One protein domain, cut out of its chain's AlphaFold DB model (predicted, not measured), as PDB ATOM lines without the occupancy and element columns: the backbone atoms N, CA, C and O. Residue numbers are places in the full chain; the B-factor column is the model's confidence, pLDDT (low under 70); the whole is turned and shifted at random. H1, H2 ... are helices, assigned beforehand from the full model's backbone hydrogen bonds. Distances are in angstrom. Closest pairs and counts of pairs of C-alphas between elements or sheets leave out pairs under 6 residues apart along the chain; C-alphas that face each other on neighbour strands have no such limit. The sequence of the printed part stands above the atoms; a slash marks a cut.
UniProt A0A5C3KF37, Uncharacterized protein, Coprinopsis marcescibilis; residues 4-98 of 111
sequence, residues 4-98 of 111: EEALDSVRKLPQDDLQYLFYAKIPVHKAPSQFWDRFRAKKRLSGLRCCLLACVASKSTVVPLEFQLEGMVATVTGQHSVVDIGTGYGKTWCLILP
ATOM      1  N   GLU A   4     -48.768  20.896  10.447       89.25
ATOM      2  CA  GLU A   4     -49.247  20.576   9.105       89.25
ATOM      3  C   GLU A   4     -49.719  21.832   8.374       89.25
ATOM      4  O   GLU A   4     -49.293  22.069   7.251       89.25
ATOM      5  N   GLU A   5     -50.490  22.704   9.033       90.19
ATOM      6  CA  GLU A   5     -50.898  24.001   8.470       90.19
ATOM      7  C   GLU A   5     -49.692  24.861   8.068       90.19
ATOM      8  O   GLU A   5     -49.685  25.476   6.999       90.19
ATOM      9  N   ALA A   6     -48.647  24.883   8.902       90.50
ATOM     10  CA  ALA A   6     -47.430  25.631   8.616       90.50
ATOM     11  C   ALA A   6     -46.683  25.059   7.402       90.50
ATOM     12  O   ALA A   6     -46.267  25.815   6.522       90.50
ATOM     13  N   LEU A   7     -46.537  23.735   7.315       90.56
ATOM     14  CA  LEU A   7     -45.917  23.080   6.161       90.56
ATOM     15  C   LEU A   7     -46.724  23.330   4.886       90.56
ATOM     16  O   LEU A   7     -46.149  23.667   3.851       90.56
ATOM     17  N   ASP A   8     -48.048  23.236   4.963       90.62
ATOM     18  CA  ASP A   8     -48.929  23.438   3.818       90.62
ATOM     19  C   ASP A   8     -48.898  24.883   3.306       90.62
ATOM     20  O   ASP A   8     -48.916  25.111   2.094       90.62
ATOM     21  N   SER A   9     -48.740  25.861   4.206       91.00
ATOM     22  CA  SER A   9     -48.536  27.264   3.827       91.00
ATOM     23  C   SER A   9     -47.264  27.464   2.992       91.00
ATOM     24  O   SER A   9     -47.293  28.167   1.984       91.00
ATOM     25  N   VAL A  10     -46.167  26.775   3.332       91.31
ATOM     26  CA  VAL A  10     -44.909  26.828   2.566       91.31
ATOM     27  C   VAL A  10     -45.053  26.123   1.218       91.31
ATOM     28  O   VAL A  10     -44.526  26.600   0.208       91.31
ATOM     29  N   ARG A  11     -45.781  24.998   1.167       88.44
ATOM     30  CA  ARG A  11     -46.043  24.269  -0.087       88.44
ATOM     31  C   ARG A  11     -46.813  25.132  -1.086       88.44
ATOM     32  O   ARG A  11     -46.470  25.136  -2.264       88.44
ATOM     33  N   LYS A  12     -47.809  25.880  -0.606       89.38
ATOM     34  CA  LYS A  12     -48.696  26.733  -1.414       89.38
ATOM     35  C   LYS A  12     -48.140  28.133  -1.683       89.38
ATOM     36  O   LYS A  12     -48.745  28.876  -2.450       89.38
ATOM     37  N   LEU A  13     -47.007  28.492  -1.076       89.38
ATOM     38  CA  LEU A  13     -46.449  29.835  -1.178       89.38
ATOM     39  C   LEU A  13     -46.117  30.193  -2.643       89.38
ATOM     40  O   LEU A  13     -45.423  29.401  -3.302       89.38
ATOM     41  N   PRO A  14     -46.569  31.355  -3.155       88.19
ATOM     42  CA  PRO A  14     -46.207  31.844  -4.483       88.19
ATOM     43  C   PRO A  14     -44.692  31.949  -4.670       88.19
ATOM     44  O   PRO A  14     -43.932  32.083  -3.712       88.19
ATOM     45  N   GLN A  15     -44.235  31.865  -5.922       84.12
ATOM     46  CA  GLN A  15     -42.799  31.883  -6.222       84.12
ATOM     47  C   GLN A  15     -42.128  33.202  -5.815       84.12
ATOM     48  O   GLN A  15     -40.998  33.165  -5.326       84.12
ATOM     49  N   ASP A  16     -42.833  34.324  -5.960       84.88
ATOM     50  CA  ASP A  16     -42.315  35.659  -5.640       84.88
ATOM     51  C   ASP A  16     -42.095  35.827  -4.125       84.88
ATOM     52  O   ASP A  16     -41.030  36.263  -3.685       84.88
ATOM     53  N   ASP A  17     -43.042  35.348  -3.313       88.56
ATOM     54  CA  ASP A  17     -42.966  35.399  -1.847       88.56
ATOM     55  C   ASP A  17     -41.937  34.417  -1.264       88.56
ATOM     56  O   ASP A  17     -41.425  34.604  -0.154       88.56
ATOM     57  N   LEU A  18     -41.605  33.358  -2.009       89.44
ATOM     58  CA  LEU A  18     -40.705  32.297  -1.566       89.44
ATOM     59  C   LEU A  18     -39.286  32.805  -1.304       89.44
ATOM     60  O   LEU A  18     -38.681  32.433  -0.298       89.44
ATOM     61  N   GLN A  19     -38.751  33.645  -2.193       87.88
ATOM     62  CA  GLN A  19     -37.416  34.219  -2.006       87.88
ATOM     63  C   GLN A  19     -37.384  35.154  -0.803       87.88
ATOM     64  O   GLN A  19     -36.479  35.048   0.024       87.88
ATOM     65  N   TYR A  20     -38.387  36.026  -0.677       88.75
ATOM     66  CA  TYR A  20     -38.482  36.951   0.446       88.75
ATOM     67  C   TYR A  20     -38.520  36.200   1.782       88.75
ATOM     68  O   TYR A  20     -37.711  36.464   2.674       88.75
ATOM     69  N   LEU A  21     -39.395  35.195   1.899       90.12
ATOM     70  CA  LEU A  21     -39.511  34.406   3.122       90.12
ATOM     71  C   LEU A  21     -38.234  33.614   3.424       90.12
ATOM     72  O   LEU A  21     -37.842  33.508   4.586       90.12
ATOM     73  N   PHE A  22     -37.569  33.080   2.396       89.75
ATOM     74  CA  PHE A  22     -36.297  32.378   2.551       89.75
ATOM     75  C   PHE A  22     -35.235  33.277   3.188       89.75
ATOM     76  O   PHE A  22     -34.682  32.913   4.225       89.75
ATOM     77  N   TYR A  23     -34.992  34.463   2.628       86.50
ATOM     78  CA  TYR A  23     -33.979  35.380   3.161       86.50
ATOM     79  C   TYR A  23     -34.353  35.952   4.534       86.50
ATOM     80  O   TYR A  23     -33.467  36.250   5.330       86.50
ATOM     81  N   ALA A  24     -35.648  36.051   4.852       87.25
ATOM     82  CA  ALA A  24     -36.111  36.472   6.173       87.25
ATOM     83  C   ALA A  24     -35.943  35.392   7.262       87.25
ATOM     84  O   ALA A  24     -35.839  35.722   8.442       87.25
ATOM     85  N   LYS A  25     -35.965  34.101   6.898       85.12
ATOM     86  CA  LYS A  25     -35.986  32.979   7.857       85.12
ATOM     87  C   LYS A  25     -34.679  32.208   7.955       85.12
ATOM     88  O   LYS A  25     -34.409  31.632   9.007       85.12
ATOM     89  N   ILE A  26     -33.895  32.150   6.885       85.75
ATOM     90  CA  ILE A  26     -32.655  31.380   6.841       85.75
ATOM     91  C   ILE A  26     -31.477  32.338   7.037       85.75
ATOM     92  O   ILE A  26     -31.247  33.198   6.187       85.75
ATOM     93  N   PRO A  27     -30.699  32.208   8.129       81.62
ATOM     94  CA  PRO A  27     -29.519  33.037   8.327       81.62
ATOM     95  C   PRO A  27     -28.530  32.866   7.171       81.62
ATOM     96  O   PRO A  27     -28.202  31.737   6.804       81.62
ATOM     97  N   VAL A  28     -28.004  33.975   6.641       75.44
ATOM     98  CA  VAL A  28     -27.111  33.983   5.462       75.44
ATOM     99  C   VAL A  28     -25.908  33.049   5.631       75.44
ATOM    100  O   VAL A  28     -25.546  32.346   4.700       75.44
ATOM    101  N   HIS A  29     -25.335  32.972   6.836       76.81
ATOM    102  CA  HIS A  29     -24.188  32.104   7.138       76.81
ATOM    103  C   HIS A  29     -24.528  30.604   7.216       76.81
ATOM    104  O   HIS A  29     -23.622  29.778   7.248       76.81
ATOM    105  N   LYS A  30     -25.817  30.243   7.287       75.75
ATOM    106  CA  LYS A  30     -26.293  28.850   7.246       75.75
ATOM    107  C   LYS A  30     -26.869  28.470   5.886       75.75
ATOM    108  O   LYS A  30     -27.003  27.285   5.606       75.75
ATOM    109  N   ALA A  31     -27.240  29.451   5.062       72.94
ATOM    110  CA  ALA A  31     -27.697  29.197   3.708       72.94
ATOM    111  C   ALA A  31     -26.518  28.669   2.875       72.94
ATOM    112  O   ALA A  31     -25.464  29.307   2.844       72.94
ATOM    113  N   PRO A  32     -26.665  27.534   2.176       70.19
ATOM    114  CA  PRO A  32     -25.576  27.001   1.374       70.19
ATOM    115  C   PRO A  32     -25.434  27.885   0.125       70.19
ATOM    116  O   PRO A  32     -26.238  27.802  -0.795       70.19
ATOM    117  N   SER A  33     -24.498  28.834   0.120       70.44
ATOM    118  CA  SER A  33     -24.474  29.922  -0.872       70.44
ATOM    119  C   SER A  33     -24.108  29.435  -2.277       70.44
ATOM    120  O   SER A  33     -24.825  29.745  -3.225       70.44
ATOM    121  N   GLN A  34     -23.071  28.601  -2.394       80.94
ATOM    122  CA  GLN A  34     -22.619  28.012  -3.666       80.94
ATOM    123  C   GLN A  34     -23.553  26.902  -4.176       80.94
ATOM    124  O   GLN A  34     -23.622  26.620  -5.373       80.94
ATOM    125  N   PHE A  35     -24.330  26.288  -3.281       81.38
ATOM    126  CA  PHE A  35     -25.301  25.248  -3.618       81.38
ATOM    127  C   PHE A  35     -26.338  25.711  -4.644       81.38
ATOM    128  O   PHE A  35     -26.826  24.901  -5.430       81.38
ATOM    129  N   TRP A  36     -26.718  26.987  -4.639       81.56
ATOM    130  CA  TRP A  36     -27.773  27.487  -5.523       81.56
ATOM    131  C   TRP A  36     -27.305  27.679  -6.966       81.56
ATOM    132  O   TRP A  36     -28.140  27.649  -7.871       81.56
ATOM    133  N   ASP A  37     -25.999  27.819  -7.190       82.50
ATOM    134  CA  ASP A  37     -25.423  28.148  -8.499       82.50
ATOM    135  C   ASP A  37     -25.542  26.990  -9.498       82.50
ATOM    136  O   ASP A  37     -25.644  27.197 -10.706       82.50
ATOM    137  N   ARG A  38     -25.635  25.753  -8.997       81.06
ATOM    138  CA  ARG A  38     -25.855  24.546  -9.813       81.06
ATOM    139  C   ARG A  38     -27.291  24.372 -10.307       81.06
ATOM    140  O   ARG A  38     -27.544  23.537 -11.179       81.06
ATOM    141  N   PHE A  39     -28.254  25.125  -9.777       79.75
ATOM    142  CA  PHE A  39     -29.657  24.978 -10.154       79.75
ATOM    143  C   PHE A  39     -30.100  26.055 -11.143       79.75
ATOM    144  O   PHE A  39     -30.078  27.249 -10.858       79.75
ATOM    145  N   ARG A  40     -30.636  25.618 -12.291       79.69
ATOM    146  CA  ARG A  40     -31.427  26.496 -13.174       79.69
ATOM    147  C   ARG A  40     -32.632  27.065 -12.412       79.69
ATOM    148  O   ARG A  40     -33.158  26.402 -11.516       79.69
ATOM    149  N   ALA A  41     -33.121  28.240 -12.823       78.12
ATOM    150  CA  ALA A  41     -34.138  29.030 -12.110       78.12
ATOM    151  C   ALA A  41     -35.308  28.212 -11.516       78.12
ATOM    152  O   ALA A  41     -35.596  28.327 -10.326       78.12
ATOM    153  N   LYS A  42     -35.925  27.308 -12.294       77.81
ATOM    154  CA  LYS A  42     -37.036  26.459 -11.818       77.81
ATOM    155  C   LYS A  42     -36.635  25.527 -10.664       77.81
ATOM    156  O   LYS A  42     -37.364  25.423  -9.684       77.81
ATOM    157  N   LYS A  43     -35.472  24.872 -10.755       84.00
ATOM    158  CA  LYS A  43     -34.975  23.980  -9.693       84.00
ATOM    159  C   LYS A  43     -34.515  24.758  -8.461       84.00
ATOM    160  O   LYS A  43     -34.648  24.261  -7.347       84.00
ATOM    161  N   ARG A  44     -34.021  25.985  -8.653       88.69
ATOM    162  CA  ARG A  44     -33.638  26.872  -7.551       88.69
ATOM    163  C   ARG A  44     -34.841  27.167  -6.660       88.69
ATOM    164  O   ARG A  44     -34.748  26.979  -5.454       88.69
ATOM    165  N   LEU A  45     -35.988  27.516  -7.245       89.12
ATOM    166  CA  LEU A  45     -37.232  27.729  -6.495       89.12
ATOM    167  C   LEU A  45     -37.681  26.471  -5.741       89.12
ATOM    168  O   LEU A  45     -38.031  26.555  -4.567       89.12
ATOM    169  N   SER A  46     -37.611  25.295  -6.372       89.38
ATOM    170  CA  SER A  46     -37.873  24.024  -5.686       89.38
ATOM    171  C   SER A  46     -36.981  23.849  -4.454       89.38
ATOM    172  O   SER A  46     -37.484  23.536  -3.380       89.38
ATOM    173  N   GLY A  47     -35.679  24.112  -4.575       91.00
ATOM    174  CA  GLY A  47     -34.750  23.966  -3.457       91.00
ATOM    175  C   GLY A  47     -34.972  24.987  -2.337       91.00
ATOM    176  O   GLY A  47     -34.913  24.608  -1.168       91.00
ATOM    177  N   LEU A  48     -35.314  26.242  -2.657       91.62
ATOM    178  CA  LEU A  48     -35.689  27.238  -1.644       91.62
ATOM    179  C   LEU A  48     -36.913  26.772  -0.845       91.62
ATOM    180  O   LEU A  48     -36.916  26.841   0.385       91.62
ATOM    181  N   ARG A  49     -37.924  26.219  -1.532       92.25
ATOM    182  CA  ARG A  49     -39.112  25.647  -0.886       92.25
ATOM    183  C   ARG A  49     -38.755  24.456  -0.002       92.25
ATOM    184  O   ARG A  49     -39.199  24.407   1.141       92.25
ATOM    185  N   CYS A  50     -37.917  23.536  -0.474       92.50
ATOM    186  CA  CYS A  50     -37.439  22.406   0.327       92.50
ATOM    187  C   CYS A  50     -36.683  22.865   1.584       92.50
ATOM    188  O   CYS A  50     -36.897  22.321   2.666       92.50
ATOM    189  N   CYS A  51     -35.851  23.902   1.472       92.19
ATOM    190  CA  CYS A  51     -35.136  24.467   2.612       92.19
ATOM    191  C   CYS A  51     -36.088  25.083   3.646       92.19
ATOM    192  O   CYS A  51     -35.916  24.877   4.847       92.19
ATOM    193  N   LEU A  52     -37.113  25.806   3.193       92.38
ATOM    194  CA  LEU A  52     -38.140  26.364   4.072       92.38
ATOM    195  C   LEU A  52     -38.966  25.272   4.758       92.38
ATOM    196  O   LEU A  52     -39.211  25.376   5.956       92.38
ATOM    197  N   LEU A  53     -39.339  24.204   4.046       92.62
ATOM    198  CA  LEU A  53     -40.045  23.056   4.630       92.62
ATOM    199  C   LEU A  53     -39.227  22.406   5.747       92.62
ATOM    200  O   LEU A  53     -39.754  22.156   6.827       92.62
ATOM    201  N   ALA A  54     -37.934  22.189   5.512       91.94
ATOM    202  CA  ALA A  54     -37.008  21.671   6.512       91.94
ATOM    203  C   ALA A  54     -36.899  22.599   7.741       91.94
ATOM    204  O   ALA A  54     -36.949  22.156   8.894       91.94
ATOM    205  N   CYS A  55     -36.821  23.906   7.502       91.06
ATOM    206  CA  CYS A  55     -36.774  24.902   8.563       91.06
ATOM    207  C   CYS A  55     -38.075  24.913   9.388       91.06
ATOM    208  O   CYS A  55     -38.030  24.910  10.614       91.06
ATOM    209  N   VAL A  56     -39.247  24.847   8.753       91.25
ATOM    210  CA  VAL A  56     -40.541  24.782   9.455       91.25
ATOM    211  C   VAL A  56     -40.694  23.471  10.227       91.25
ATOM    212  O   VAL A  56     -41.028  23.501  11.412       91.25
ATOM    213  N   ALA A  57     -40.375  22.332   9.605       91.19
ATOM    214  CA  ALA A  57     -40.444  21.011  10.232       91.19
ATOM    215  C   ALA A  57     -39.576  20.903  11.495       91.19
ATOM    216  O   ALA A  57     -39.949  20.232  12.454       91.19
ATOM    217  N   SER A  58     -38.441  21.605  11.521       90.56
ATOM    218  CA  SER A  58     -37.534  21.660  12.673       90.56
ATOM    219  C   SER A  58     -37.825  22.790  13.661       90.56
ATOM    220  O   SER A  58     -37.020  23.007  14.566       90.56
ATOM    221  N   LYS A  59     -38.915  23.558  13.513       89.38
ATOM    222  CA  LYS A  59     -39.153  24.780  14.311       89.38
ATOM    223  C   LYS A  59     -37.962  25.755  14.262       89.38
ATOM    224  O   LYS A  59     -37.559  26.321  15.273       89.38
ATOM    225  N   SER A  60     -37.385  25.923  13.076       86.62
ATOM    226  CA  SER A  60     -36.243  26.798  12.772       86.62
ATOM    227  C   SER A  60     -34.917  26.405  13.428       86.62
ATOM    228  O   SER A  60     -34.011  27.230  13.533       86.62
ATOM    229  N   THR A  61     -34.773  25.146  13.844       86.44
ATOM    230  CA  THR A  61     -33.531  24.650  14.459       86.44
ATOM    231  C   THR A  61     -32.570  24.008  13.458       86.44
ATOM    232  O   THR A  61     -31.367  23.978  13.711       86.44
ATOM    233  N   VAL A  62     -33.065  23.551  12.303       87.69
ATOM    234  CA  VAL A  62     -32.272  22.844  11.288       87.69
ATOM    235  C   VAL A  62     -32.306  23.591   9.960       87.69
ATOM    236  O   VAL A  62     -33.372  23.930   9.445       87.69
ATOM    237  N   VAL A  63     -31.121  23.779   9.377       88.00
ATOM    238  CA  VAL A  63     -30.954  24.080   7.952       88.00
ATOM    239  C   VAL A  63     -30.437  22.802   7.289       88.00
ATOM    240  O   VAL A  63     -29.468  22.229   7.792       88.00
ATOM    241  N   PRO A  64     -31.101  22.302   6.235       90.00
ATOM    242  CA  PRO A  64     -30.736  21.031   5.631       90.00
ATOM    243  C   PRO A  64     -29.344  21.084   4.995       90.00
ATOM    244  O   PRO A  64     -28.943  22.090   4.410       90.00
ATOM    245  N   LEU A  65     -28.634  19.964   5.091       90.25
ATOM    246  CA  LEU A  65     -27.365  19.734   4.412       90.25
ATOM    247  C   LEU A  65     -27.579  19.669   2.897       90.25
ATOM    248  O   LEU A  65     -28.668  19.348   2.416       90.25
ATOM    249  N   GLU A  66     -26.516  19.916   2.136       90.75
ATOM    250  CA  GLU A  66     -26.593  19.984   0.676       90.75
ATOM    251  C   GLU A  66     -27.180  18.718   0.044       90.75
ATOM    252  O   GLU A  66     -28.138  18.808  -0.720       90.75
ATOM    253  N   PHE A  67     -26.711  17.529   0.431       89.75
ATOM    254  CA  PHE A  67     -27.254  16.279  -0.114       89.75
ATOM    255  C   PHE A  67     -28.742  16.082   0.232       89.75
ATOM    256  O   PHE A  67     -29.481  15.445  -0.521       89.75
ATOM    257  N   GLN A  68     -29.204  16.621   1.370       92.06
ATOM    258  CA  GLN A  68     -30.612  16.537   1.754       92.06
ATOM    259  C   GLN A  68     -31.451  17.407   0.823       92.06
ATOM    260  O   GLN A  68     -32.485  16.967   0.326       92.06
ATOM    261  N   LEU A  69     -30.984  18.628   0.545       91.31
ATOM    262  CA  LEU A  69     -31.611  19.515  -0.428       91.31
ATOM    263  C   LEU A  69     -31.576  18.932  -1.841       91.31
ATOM    264  O   LEU A  69     -32.589  19.004  -2.526       91.31
ATOM    265  N   GLU A  70     -30.475  18.316  -2.270       90.69
ATOM    266  CA  GLU A  70     -30.392  17.627  -3.564       90.69
ATOM    267  C   GLU A  70     -31.439  16.521  -3.685       90.69
ATOM    268  O   GLU A  70     -32.195  16.500  -4.658       90.69
ATOM    269  N   GLY A  71     -31.534  15.646  -2.680       91.38
ATOM    270  CA  GLY A  71     -32.520  14.566  -2.655       91.38
ATOM    271  C   GLY A  71     -33.960  15.085  -2.640       91.38
ATOM    272  O   GLY A  71     -34.814  14.585  -3.375       91.38
ATOM    273  N   MET A  72     -34.235  16.140  -1.866       92.25
ATOM    274  CA  MET A  72     -35.556  16.773  -1.859       92.25
ATOM    275  C   MET A  72     -35.892  17.418  -3.211       92.25
ATOM    276  O   MET A  72     -37.003  17.236  -3.707       92.25
ATOM    277  N   VAL A  73     -34.947  18.137  -3.830       91.12
ATOM    278  CA  VAL A  73     -35.128  18.762  -5.151       91.12
ATOM    279  C   VAL A  73     -35.347  17.702  -6.224       91.12
ATOM    280  O   VAL A  73     -36.247  17.864  -7.048       91.12
ATOM    281  N   ALA A  74     -34.573  16.616  -6.214       90.06
ATOM    282  CA  ALA A  74     -34.777  15.491  -7.119       90.06
ATOM    283  C   ALA A  74     -36.208  14.946  -6.978       90.06
ATOM    284  O   ALA A  74     -36.934  14.887  -7.969       90.06
ATOM    285  N   THR A  75     -36.656  14.712  -5.742       90.19
ATOM    286  CA  THR A  75     -38.006  14.213  -5.441       90.19
ATOM    287  C   THR A  75     -39.110  15.136  -5.972       90.19
ATOM    288  O   THR A  75     -39.967  14.684  -6.728       90.19
ATOM    289  N   VAL A  76     -39.087  16.441  -5.663       88.56
ATOM    290  CA  VAL A  76     -40.139  17.383  -6.125       88.56
ATOM    291  C   VAL A  76     -40.071  17.700  -7.618       88.56
ATOM    292  O   VAL A  76     -41.020  18.247  -8.174       88.56
ATOM    293  N   THR A  77     -38.949  17.412  -8.277       86.81
ATOM    294  CA  THR A  77     -38.802  17.594  -9.729       86.81
ATOM    295  C   THR A  77     -39.030  16.303 -10.514       86.81
ATOM    296  O   THR A  77     -38.826  16.297 -11.726       86.81
ATOM    297  N   GLY A  78     -39.479  15.231  -9.847       86.62
ATOM    298  CA  GLY A  78     -39.776  13.942 -10.472       86.62
ATOM    299  C   GLY A  78     -38.536  13.176 -10.936       86.62
ATOM    300  O   GLY A  78     -38.643  12.309 -11.796       86.62
ATOM    301  N   GLN A  79     -37.355  13.505 -10.412       87.56
ATOM    302  CA  GLN A  79     -36.109  12.811 -10.724       87.56
ATOM    303  C   GLN A  79     -35.888  11.644  -9.759       87.56
ATOM    304  O   GLN A  79     -36.135  11.755  -8.558       87.56
ATOM    305  N   HIS A  80     -35.366  10.534 -10.276       89.00
ATOM    306  CA  HIS A  80     -34.893   9.436  -9.439       89.00
ATOM    307  C   HIS A  80     -33.546   9.795  -8.804       89.00
ATOM    308  O   HIS A  80     -32.682  10.387  -9.452       89.00
ATOM    309  N   SER A  81     -33.359   9.417  -7.541       89.12
ATOM    310  CA  SER A  81     -32.120   9.659  -6.798       89.12
ATOM    311  C   SER A  81     -31.776   8.473  -5.908       89.12
ATOM    312  O   SER A  81     -32.664   7.907  -5.271       89.12
ATOM    313  N   VAL A  82     -30.485   8.158  -5.806       90.44
ATOM    314  CA  VAL A  82     -29.929   7.229  -4.814       90.44
ATOM    315  C   VAL A  82     -29.142   8.057  -3.804       90.44
ATOM    316  O   VAL A  82     -28.265   8.825  -4.190       90.44
ATOM    317  N   VAL A  83     -29.475   7.929  -2.520       88.44
ATOM    318  CA  VAL A  83     -28.783   8.630  -1.429       88.44
ATOM    319  C   VAL A  83     -28.020   7.603  -0.604       88.44
ATOM    320  O   VAL A  83     -28.618   6.887   0.199       88.44
ATOM    321  N   ASP A  84     -26.705   7.553  -0.799       91.75
ATOM    322  CA  ASP A  84     -25.802   6.659  -0.072       91.75
ATOM    323  C   ASP A  84     -25.040   7.426   1.017       91.75
ATOM    324  O   ASP A  84     -24.011   8.052   0.775       91.75
ATOM    325  N   ILE A  85     -25.614   7.444   2.222       90.88
ATOM    326  CA  ILE A  85     -25.041   8.070   3.420       90.88
ATOM    327  C   ILE A  85     -25.395   7.215   4.642       90.88
ATOM    328  O   ILE A  85     -26.446   6.567   4.684       90.88
ATOM    329  N   GLY A  86     -24.560   7.266   5.687       89.38
ATOM    330  CA  GLY A  86     -24.793   6.600   6.973       89.38
ATOM    331  C   GLY A  86     -26.128   6.947   7.658       89.38
ATOM    332  O   GLY A  86     -26.886   7.841   7.262       89.38
ATOM    333  N   THR A  87     -26.489   6.200   8.697       89.12
ATOM    334  CA  THR A  87     -27.681   6.480   9.521       89.12
ATOM    335  C   THR A  87     -27.506   7.769  10.338       89.12
ATOM    336  O   THR A  87     -26.405   8.286  10.476       89.12
ATOM    337  N   GLY A  88     -28.607   8.358  10.821       88.12
ATOM    338  CA  GLY A  88     -28.569   9.593  11.626       88.12
ATOM    339  C   GLY A  88     -28.429  10.902  10.834       88.12
ATOM    340  O   GLY A  88     -28.841  11.947  11.318       88.12
ATOM    341  N   TYR A  89     -27.994  10.856   9.576       88.44
ATOM    342  CA  TYR A  89     -27.854  12.039   8.712       88.44
ATOM    343  C   TYR A  89     -29.177  12.568   8.123       88.44
ATOM    344  O   TYR A  89     -29.182  13.378   7.205       88.44
ATOM    345  N   GLY A  90     -30.334  12.104   8.599       87.88
ATOM    346  CA  GLY A  90     -31.625  12.659   8.175       87.88
ATOM    347  C   GLY A  90     -32.067  12.302   6.751       87.88
ATOM    348  O   GLY A  90     -32.855  13.037   6.172       87.88
ATOM    349  N   LYS A  91     -31.640  11.165   6.183       91.06
ATOM    350  CA  LYS A  91     -32.100  10.698   4.853       91.06
ATOM    351  C   LYS A  91     -33.629  10.636   4.709       91.06
ATOM    352  O   LYS A  91     -34.156  10.856   3.627       91.06
ATOM    353  N   THR A  92     -34.347  10.377   5.803       89.38
ATOM    354  CA  THR A  92     -35.817  10.370   5.821       89.38
ATOM    355  C   THR A  92     -36.401  11.719   5.400       89.38
ATOM    356  O   THR A  92     -37.425  11.748   4.722       89.38
ATOM    357  N   TRP A  93     -35.736  12.835   5.727       86.38
ATOM    358  CA  TRP A  93     -36.173  14.181   5.341       86.38
ATOM    359  C   TRP A  93     -36.218  14.353   3.826       86.38
ATOM    360  O   TRP A  93     -37.153  14.965   3.317       86.38
ATOM    361  N   CYS A  94     -35.256  13.746   3.120       84.81
ATOM    362  CA  CYS A  94     -35.182  13.753   1.661       84.81
ATOM    363  C   CYS A  94     -36.433  13.164   1.005       84.81
ATOM    364  O   CYS A  94     -36.757  13.537  -0.115       84.81
ATOM    365  N   LEU A  95     -37.117  12.253   1.706       83.75
ATOM    366  CA  LEU A  95     -38.278  11.530   1.207       83.75
ATOM    367  C   LEU A  95     -39.584  12.173   1.675       83.75
ATOM    368  O   LEU A  95     -40.451  12.441   0.861       83.75
ATOM    369  N   ILE A  96     -39.751  12.446   2.971       86.69
ATOM    370  CA  ILE A  96     -41.087  12.745   3.521       86.69
ATOM    371  C   ILE A  96     -41.528  14.199   3.333       86.69
ATOM    372  O   ILE A  96     -42.682  14.461   3.005       86.69
ATOM    373  N   LEU A  97     -40.619  15.158   3.521       86.00
ATOM    374  CA  LEU A  97     -40.939  16.583   3.435       86.00
ATOM    375  C   LEU A  97     -41.415  17.012   2.036       86.00
ATOM    376  O   LEU A  97     -42.385  17.772   1.960       86.00
ATOM    377  N   PRO A  98     -40.796  16.540   0.934       82.44
ATOM    378  CA  PRO A  98     -41.238  16.905  -0.410       82.44
ATOM    379  C   PRO A  98     -42.517  16.190  -0.887       82.44
ATOM    380  O   PRO A  98     -43.175  16.696  -1.795       82.44
TER     381      PRO A  98
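AT A GLANCE: This is residues 4 to 98 of the 111 residues of an uncharacterized protein of Coprinopsis marcescibilis (UniProt A0A5C3KF37). Helix H3 runs through the middle, with H1 and H2 on one side, H4 crossing the opposite side and H5 beside H4. The printed part has 95 residues, five named helices, H1 to H5, and no named strand: all helix. The whole is compact, radius of gyration of the C-alphas 12.4 A, spanning 33 by 28 by 26 A.

HOW THE PARTS SIT: H1, residues 4 to 12, touches H3, residues 41 to 57, at a shallow 10 degrees, C-alphas 7 and 53 closest, 6.1 A. H2, residues 15 to 25, touches H3's residues 45 to 52 alone, C-alphas 22 and 52 closest, 6.5 A. H4, residues 66 to 76, touches H3, C-alphas 47 and 73 closest, 5.5 A. H5, residues 91 to 96, touches H4, C-alphas 72 and 94 closest, 4.7 A. Every O i to N i+4 pair is within hydrogen-bond range in H1, H3 and H4, 5 of 7 in H2, 1 of 2 in H5.

IN THESE COORDINATES: Find C-alpha 41 at (-34.138, 29.030, -12.110); H3 runs 24.6 A to C-alpha 57, (-40.444, 21.011, 10.232).

THE WHOLE: Links H2 to H3 and H4 to H5 are long.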